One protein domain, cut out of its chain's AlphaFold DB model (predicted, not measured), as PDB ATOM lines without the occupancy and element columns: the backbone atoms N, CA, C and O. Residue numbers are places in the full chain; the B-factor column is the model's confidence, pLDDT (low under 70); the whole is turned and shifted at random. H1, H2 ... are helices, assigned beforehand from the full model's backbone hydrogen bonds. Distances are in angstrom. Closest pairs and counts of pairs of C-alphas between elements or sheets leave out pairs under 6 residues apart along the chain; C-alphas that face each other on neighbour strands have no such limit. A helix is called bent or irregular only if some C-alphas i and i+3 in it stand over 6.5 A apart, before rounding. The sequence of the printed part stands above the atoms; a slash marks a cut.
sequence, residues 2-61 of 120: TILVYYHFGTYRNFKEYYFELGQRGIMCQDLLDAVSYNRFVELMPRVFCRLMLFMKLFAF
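Overview. This is residues 2 to 61 of the 120 residues of the protein "ISPg3 transposase" of Prevotella dentalis (strain ATCC 49559 / DSM 3688 / JCM 13448 / NCTC 12043 / ES 2772) (UniProt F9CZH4). Picture one long kinked helix, H4, curving along one side of the model, with three short helices loosely set on the other: H1 across from Phe 49 of H4, H2 near H1 and near Tyr 38, where H4 begins, and H3 near H2 but apart from H4. No helix clearly touches another. The printed part has 60 residues with four named helices, in the order H1, H2, H3, H4, and no named strand; the class is all helix. It is only just compact, close to loose, with a radius of gyration of the C-alphas of 12.1 A and spans of 33 by 23 by 20 A.

Along the chain. Find C-alpha 2 at (150.494, 236.038, 132.503); from there H1 runs over residues 2 to 9, 10.6 A. Next come H2, residues 15 to 24, 14.3 A, and the short H3, residues 30 to 34, 6.1 A. H4 takes residues 38 to 60, 27.7 A, from C-alpha 38 at (163.002, 227.246, 130.747) to C-alpha 60 at (146.999, 248.187, 139.198). Look near residue 45 for its kink of 50 degrees; H4 is irregular, but only just, with C-alphas 43 and 46 7.0 A apart.

Arrangement. H1 and H2 are close but not clearly touching, their closest C-alphas, those of Tyr 7 and Tyr 18, 6.9 A apart; they run opposite ways at a steep tilt of 60 degrees. H1 and H4 are close but not clearly touching, closest at the C-alphas of Leu 4 and Phe 49, 7.6 A, and only just about perpendicular at 70.1 degrees. H2 is close to H3 but not clearly touching, closest at the C-alphas of Gly 23 and Leu 33, 7.2 A. H2 and H4 are likewise close but not clearly touching, closest at the C-alphas of Tyr 19 and Tyr 38, 7.7 A, and about perpendicular at 78 degrees. H3 is apart from H1 and from H4. In H1, H2 and H3 every O i to N i+4 pair is within hydrogen-bond range; in H4, 16 of 19 are.

Size, cuts and confidence. The two C-alphas farthest apart, those of Asp 34 and Phe 61, are 33.5 A apart. The printed part has no cut, and its three links are tight. Look for low confidence, pLDDT under 70, at residues 25 to 36 and 60 to 61; the mean of the printed part is 76.7.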
ATOM      1  N   THR A   2     151.409 236.847 131.671       77.31
ATOM      2  CA  THR A   2     150.494 236.038 132.503       77.31
ATOM      3  C   THR A   2     151.204 235.040 133.419       77.31
ATOM      4  O   THR A   2     150.941 235.038 134.610       77.31
ATOM      5  N   ILE A   3     152.175 234.279 132.904       81.50
ATOM      6  CA  ILE A   3     152.970 233.310 133.686       81.50
ATOM      7  C   ILE A   3     153.639 233.970 134.910       81.50
ATOM      8  O   ILE A   3     153.616 233.436 136.009       81.50
ATOM      9  N   LEU A   4     154.190 235.176 134.753       81.38
ATOM     10  CA  LEU A   4     154.817 235.903 135.864       81.38
ATOM     11  C   LEU A   4     153.785 236.459 136.844       81.38
ATOM     12  O   LEU A   4     154.021 236.462 138.045       81.38
ATOM     13  N   VAL A   5     152.639 236.914 136.341       81.00
ATOM     14  CA  VAL A   5     151.532 237.397 137.176       81.00
ATOM     15  C   VAL A   5     151.014 236.269 138.068       81.00
ATOM     16  O   VAL A   5     150.936 236.434 139.281       81.00
ATOM     17  N   TYR A   6     150.735 235.100 137.487       80.94
ATOM     18  CA  TYR A   6     150.302 233.918 138.233       80.94
ATOM     19  C   TYR A   6     151.370 233.421 139.206       80.94
ATOM     20  O   TYR A   6     151.024 233.010 140.307       80.94
ATOM     21  N   TYR A   7     152.652 233.496 138.840       83.44
ATOM     22  CA  TYR A   7     153.741 233.200 139.767       83.44
ATOM     23  C   TYR A   7     153.728 234.132 140.986       83.44
ATOM     24  O   TYR A   7     153.820 233.652 142.108       83.44
ATOM     25  N   HIS A   8     153.571 235.445 140.776       80.25
ATOM     26  CA  HIS A   8     153.558 236.433 141.860       80.25
ATOM     27  C   HIS A   8     152.332 236.334 142.772       80.25
ATOM     28  O   HIS A   8     152.443 236.629 143.959       80.25
ATOM     29  N   PHE A   9     151.177 235.942 142.233       79.81
ATOM     30  CA  PHE A   9     149.985 235.673 143.040       79.81
ATOM     31  C   PHE A   9     149.999 234.281 143.684       79.81
ATOM     32  O   PHE A   9     149.301 234.052 144.669       79.81
ATOM     33  N   GLY A  10     150.783 233.352 143.141       79.12
ATOM     34  CA  GLY A  10     150.971 232.024 143.699       79.12
ATOM     35  C   GLY A  10     151.914 232.030 144.902       79.12
ATOM     36  O   GLY A  10     152.833 232.835 145.013       79.12
ATOM     37  N   THR A  11     151.729 231.076 145.807       79.75
ATOM     38  CA  THR A  11     152.556 230.895 147.012       79.75
ATOM     39  C   THR A  11     153.820 230.065 146.738       79.75
ATOM     40  O   THR A  11     154.263 229.278 147.575       79.75
ATOM     41  N   TYR A  12     154.413 230.219 145.553       82.31
ATOM     42  CA  TYR A  12     155.558 229.422 145.114       82.31
ATOM     43  C   TYR A  12     156.883 230.026 145.583       82.31
ATOM     44  O   TYR A  12     157.169 231.198 145.347       82.31
ATOM     45  N   ARG A  13     157.740 229.205 146.205       79.12
ATOM     46  CA  ARG A  13     159.065 229.635 146.686       79.12
ATOM     47  C   ARG A  13     160.069 229.803 145.551       79.12
ATOM     48  O   ARG A  13     160.819 230.772 145.533       79.12
ATOM     49  N   ASN A  14     160.057 228.876 144.596       83.75
ATOM     50  CA  ASN A  14     161.006 228.837 143.492       83.75
ATOM     51  C   ASN A  14     160.282 228.932 142.149       83.75
ATOM     52  O   ASN A  14     159.319 228.210 141.893       83.75
ATOM     53  N   PHE A  15     160.797 229.769 141.244       82.75
ATOM     54  CA  PHE A  15     160.236 229.887 139.895       82.75
ATOM     55  C   PHE A  15     160.360 228.580 139.094       82.75
ATOM     56  O   PHE A  15     159.491 228.253 138.295       82.75
ATOM     57  N   LYS A  16     161.419 227.798 139.341       84.62
ATOM     58  CA  LYS A  16     161.643 226.506 138.679       84.62
ATOM     59  C   LYS A  16     160.566 225.474 139.023       84.62
ATOM     60  O   LYS A  16     160.087 224.787 138.128       84.62
ATOM     61  N   GLU A  17     160.184 225.392 140.297       85.44
ATOM     62  CA  GLU A  17     159.106 224.508 140.765       85.44
ATOM     63  C   GLU A  17     157.773 224.924 140.147       85.44
ATOM     64  O   GLU A  17     157.087 224.101 139.548       85.44
ATOM     65  N   TYR A  18     157.471 226.224 140.184       86.44
ATOM     66  CA  TYR A  18     156.288 226.785 139.540       86.44
ATOM     67  C   TYR A  18     156.219 226.451 138.041       86.44
ATOM     68  O   TYR A  18     155.185 225.993 137.562       86.44
ATOM     69  N   TYR A  19     157.315 226.649 137.301       83.06
ATOM     70  CA  TYR A  19     157.360 226.409 135.856       83.06
ATOM     71  C   TYR A  19     157.156 224.929 135.506       83.06
ATOM     72  O   TYR A  19     156.492 224.605 134.522       83.06
ATOM     73  N   PHE A  20     157.701 224.027 136.325       82.25
ATOM     74  CA  PHE A  20     157.549 222.588 136.142       82.25
ATOM     75  C   PHE A  20     156.120 222.121 136.442       82.25
ATOM     76  O   PHE A  20     155.531 221.397 135.639       82.25
ATOM     77  N   GLU A  21     155.524 222.596 137.540       81.69
ATOM     78  CA  GLU A  21     154.116 222.325 137.849       81.69
ATOM     79  C   GLU A  21     153.172 222.870 136.774       81.69
ATOM     80  O   GLU A  21     152.166 222.233 136.460       81.69
ATOM     81  N   LEU A  22     153.502 224.017 136.175       79.06
ATOM     82  CA  LEU A  22     152.738 224.600 135.073       79.06
ATOM     83  C   LEU A  22     152.646 223.652 133.870       79.06
ATOM     84  O   LEU A  22     151.572 223.510 133.283       79.06
ATOM     85  N   GLY A  23     153.770 223.015 133.526       75.44
ATOM     86  CA  GLY A  23     153.850 222.039 132.442       75.44
ATOM     87  C   GLY A  23     153.161 220.721 132.783       75.44
ATOM     88  O   GLY A  23     152.438 220.179 131.953       75.44
ATOM     89  N   GLN A  24     153.314 220.233 134.018       72.25
ATOM     90  CA  GLN A  24     152.680 218.986 134.459       72.25
ATOM     91  C   GLN A  24     151.161 219.091 134.592       72.25
ATOM     92  O   GLN A  24     150.449 218.141 134.277       72.25
ATOM     93  N   ARG A  25     150.648 220.233 135.059       67.38
ATOM     94  CA  ARG A  25     149.206 220.440 135.244       67.38
ATOM     95  C   ARG A  25     148.479 220.831 133.953       67.38
ATOM     96  O   ARG A  25     147.264 220.992 133.990       67.38
ATOM     97  N   GLY A  26     149.193 221.020 132.838       65.44
ATOM     98  CA  GLY A  26     148.603 221.399 131.547       65.44
ATOM     99  C   GLY A  26     147.853 222.737 131.574       65.44
ATOM    100  O   GLY A  26     146.996 222.981 130.731       65.44
ATOM    101  N   ILE A  27     148.140 223.597 132.560       64.25
ATOM    102  CA  ILE A  27     147.406 224.855 132.782       64.25
ATOM    103  C   ILE A  27     147.703 225.857 131.658       64.25
ATOM    104  O   ILE A  27     146.872 226.707 131.347       64.25
ATOM    105  N   MET A  28     148.881 225.759 131.036       61.28
ATOM    106  CA  MET A  28     149.253 226.547 129.865       61.28
ATOM    107  C   MET A  28     149.135 225.707 128.594       61.28
ATOM    108  O   MET A  28     149.477 224.526 128.588       61.28
ATOM    109  N   CYS A  29     148.690 226.350 127.514       60.03
ATOM    110  CA  CYS A  29     148.658 225.778 126.171       60.03
ATOM    111  C   CYS A  29     150.043 225.193 125.839       60.03
ATOM    112  O   CYS A  29     151.040 225.909 125.966       60.03
ATOM    113  N   GLN A  30     150.116 223.906 125.474       59.00
ATOM    114  CA  GLN A  30     151.386 223.217 125.193       59.00
ATOM    115  C   GLN A  30     152.237 223.988 124.171       59.00
ATOM    116  O   GLN A  30     153.447 224.092 124.349       59.00
ATOM    117  N   ASP A  31     151.589 224.658 123.219       58.50
ATOM    118  CA  ASP A  31     152.208 225.514 122.204       58.50
ATOM    119  C   ASP A  31     153.097 226.633 122.785       58.50
ATOM    120  O   ASP A  31     154.101 227.019 122.190       58.50
ATOM    121  N   LEU A  32     152.765 227.163 123.971       61.06
ATOM    122  CA  LEU A  32     153.554 228.211 124.636       61.06
ATOM    123  C   LEU A  32     154.778 227.660 125.377       61.06
ATOM    124  O   LEU A  32     155.786 228.360 125.486       61.06
ATOM    125  N   LEU A  33     154.682 226.441 125.911       62.94
ATOM    126  CA  LEU A  33     155.777 225.772 126.620       62.94
ATOM    127  C   LEU A  33     156.790 225.174 125.641       62.94
ATOM    128  O   LEU A  33     157.988 225.214 125.917       62.94
ATOM    129  N   ASP A  34     156.321 224.694 124.490       60.81
ATOM    130  CA  ASP A  34     157.175 224.169 123.423       60.81
ATOM    131  C   ASP A  34     157.957 225.297 122.722       60.81
ATOM    132  O   ASP A  34     159.132 225.158 122.383       60.81
ATOM    133  N   ALA A  35     157.353 226.487 122.614       61.31
ATOM    134  CA  ALA A  35     158.000 227.666 122.042       61.31
ATOM    135  C   ALA A  35     159.117 228.268 122.921       61.31
ATOM    136  O   ALA A  35     159.983 228.985 122.408       61.31
ATOM    137  N   VAL A  36     159.107 228.043 124.243       69.25
ATOM    138  CA  VAL A  36     160.067 228.676 125.164       69.25
ATOM    139  C   VAL A  36     160.567 227.684 126.213       69.25
ATOM    140  O   VAL A  36     159.935 227.443 127.243       69.25
ATOM    141  N   SER A  37     161.782 227.173 126.001       79.44
ATOM    142  CA  SER A  37     162.492 226.395 127.020       79.44
ATOM    143  C   SER A  37     162.729 227.227 128.289       79.44
ATOM    144  O   SER A  37     162.892 228.448 128.228       79.44
ATOM    145  N   TYR A  38     162.796 226.574 129.454       81.75
ATOM    146  CA  TYR A  38     163.002 227.246 130.747       81.75
ATOM    147  C   TYR A  38     164.180 228.236 130.726       81.75
ATOM    148  O   TYR A  38     164.042 229.372 131.174       81.75
ATOM    149  N   ASN A  39     165.318 227.850 130.137       84.25
ATOM    150  CA  ASN A  39     166.489 228.728 130.031       84.25
ATOM    151  C   ASN A  39     166.192 229.985 129.210       84.25
ATOM    152  O   ASN A  39     166.502 231.095 129.639       84.25
ATOM    153  N   ARG A  40     165.524 229.826 128.063       84.81
ATOM    154  CA  ARG A  40     165.133 230.961 127.228       84.81
ATOM    155  C   ARG A  40     164.140 231.873 127.944       84.81
ATOM    156  O   ARG A  40     164.196 233.092 127.787       84.81
ATOM    157  N   PHE A  41     163.257 231.297 128.756       83.62
ATOM    158  CA  PHE A  41     162.327 232.064 129.571       83.62
ATOM    159  C   PHE A  41     163.058 232.893 130.631       83.62
ATOM    160  O   PHE A  41     162.763 234.077 130.770       83.62
ATOM    161  N   VAL A  42     164.029 232.310 131.339       84.44
ATOM    162  CA  VAL A  42     164.828 233.007 132.363       84.44
ATOM    163  C   VAL A  42     165.589 234.195 131.761       84.44
ATOM    164  O   VAL A  42     165.607 235.272 132.355       84.44
ATOM    165  N   GLU A  43     166.134 234.055 130.550       86.56
ATOM    166  CA  GLU A  43     166.770 235.165 129.821       86.56
ATOM    167  C   GLU A  43     165.784 236.284 129.451       86.56
ATOM    168  O   GLU A  43     166.111 237.473 129.515       86.56
ATOM    169  N   LEU A  44     164.561 235.923 129.047       84.25
ATOM    170  CA  LEU A  44     163.513 236.893 128.722       84.25
ATOM    171  C   LEU A  44     162.899 237.541 129.968       84.25
ATOM    172  O   LEU A  44     162.399 238.667 129.888       84.25
ATOM    173  N   MET A  45     162.931 236.845 131.103       82.44
ATOM    174  CA  MET A  45     162.287 237.216 132.357       82.44
ATOM    175  C   MET A  45     162.540 238.674 132.762       82.44
ATOM    176  O   MET A  45     161.549 239.378 132.946       82.44
ATOM    177  N   PRO A  46     163.780 239.210 132.808       81.62
ATOM    178  CA  PRO A  46     164.011 240.609 133.182       81.62
ATOM    179  C   PRO A  46     163.344 241.613 132.229       81.62
ATOM    180  O   PRO A  46     162.779 242.612 132.673       81.62
ATOM    181  N   ARG A  47     163.320 241.338 130.917       84.25
ATOM    182  CA  ARG A  47     162.680 242.225 129.922       84.25
ATOM    183  C   ARG A  47     161.159 242.252 130.068       84.25
ATOM    184  O   ARG A  47     160.512 243.266 129.800       84.25
ATOM    185  N   VAL A  48     160.582 241.114 130.436       81.44
ATOM    186  CA  VAL A  48     159.140 240.938 130.621       81.44
ATOM    187  C   VAL A  48     158.719 241.477 131.994       81.44
ATOM    188  O   VAL A  48     157.695 242.144 132.104       81.44
ATOM    189  N   PHE A  49     159.557 241.288 133.012       80.25
ATOM    190  CA  PHE A  49     159.363 241.770 134.374       80.25
ATOM    191  C   PHE A  49     159.322 243.299 134.451       80.25
ATOM    192  O   PHE A  49     158.411 243.847 135.063       80.25
ATOM    193  N   CYS A  50     160.215 244.010 133.753       79.50
ATOM    194  CA  CYS A  50     160.158 245.475 133.688       79.50
ATOM    195  C   CYS A  50     158.816 245.982 133.143       79.50
ATOM    196  O   CYS A  50     158.219 246.905 133.695       79.50
ATOM    197  N   ARG A  51     158.301 245.345 132.088       79.56
ATOM    198  CA  ARG A  51     156.985 245.673 131.528       79.56
ATOM    199  C   ARG A  51     155.840 245.313 132.473       79.56
ATOM    200  O   ARG A  51     154.878 246.067 132.544       79.56
ATOM    201  N   LEU A  52     155.954 244.215 133.219       80.44
ATOM    202  CA  LEU A  52     154.981 243.851 134.245       80.44
ATOM    203  C   LEU A  52     154.951 244.875 135.390       80.44
ATOM    204  O   LEU A  52     153.871 245.288 135.798       80.44
ATOM    205  N   MET A  53     156.109 245.332 135.870       78.31
ATOM    206  CA  MET A  53     156.191 246.376 136.897       78.31
ATOM    207  C   MET A  53     155.578 247.694 136.420       78.31
ATOM    208  O   MET A  53     154.831 248.328 137.160       78.31
ATOM    209  N   LEU A  54     155.854 248.090 135.173       81.00
ATOM    210  CA  LEU A  54     155.234 249.269 134.561       81.00
ATOM    211  C   LEU A  54     153.718 249.104 134.436       81.00
ATOM    212  O   LEU A  54     152.980 250.016 134.790       81.00
ATOM    213  N   PHE A  55     153.247 247.935 133.998       80.69
ATOM    214  CA  PHE A  55     151.820 247.633 133.917       80.69
ATOM    215  C   PHE A  55     151.145 247.708 135.293       80.69
ATOM    216  O   PHE A  55     150.120 248.367 135.437       80.69
ATOM    217  N   MET A  56     151.750 247.109 136.320       76.69
ATOM    218  CA  MET A  56     151.260 247.194 137.696       76.69
ATOM    219  C   MET A  56     151.218 248.651 138.172       76.69
ATOM    220  O   MET A  56     150.211 249.078 138.720       76.69
ATOM    221  N   LYS A  57     152.263 249.444 137.906       72.56
ATOM    222  CA  LYS A  57     152.330 250.866 138.281       72.56
ATOM    223  C   LYS A  57     151.291 251.740 137.584       72.56
ATOM    224  O   LYS A  57     150.791 252.667 138.204       72.56
ATOM    225  N   LEU A  58     151.000 251.471 136.316       75.88
ATOM    226  CA  LEU A  58     150.090 252.292 135.518       75.88
ATOM    227  C   LEU A  58     148.621 251.897 135.696       75.88
ATOM    228  O   LEU A  58     147.757 252.768 135.655       75.88
ATOM    229  N   PHE A  59     148.339 250.603 135.868       70.38
ATOM    230  CA  PHE A  59     146.973 250.077 135.827       70.38
ATOM    231  C   PHE A  59     146.497 249.446 137.139       70.38
ATOM    232  O   PHE A  59     145.296 249.449 137.391       70.38
ATOM    233  N   ALA A  60     147.390 248.893 137.969       66.62
ATOM    234  CA  ALA A  60     146.999 248.187 139.198       66.62
ATOM    235  C   ALA A  60     147.164 249.041 140.462       66.62
ATOM    236  O   ALA A  60     146.329 248.992 141.362       66.62
ATOM    237  N   PHE A  61     148.213 249.858 140.521       65.94
ATOM    238  CA  PHE A  61     148.354 250.905 141.518       65.94
ATOM    239  C   PHE A  61     147.560 252.118 141.016       65.94
ATOM    240  O   PHE A  61     148.007 252.838 140.129       65.94
TER     241      PHE A  61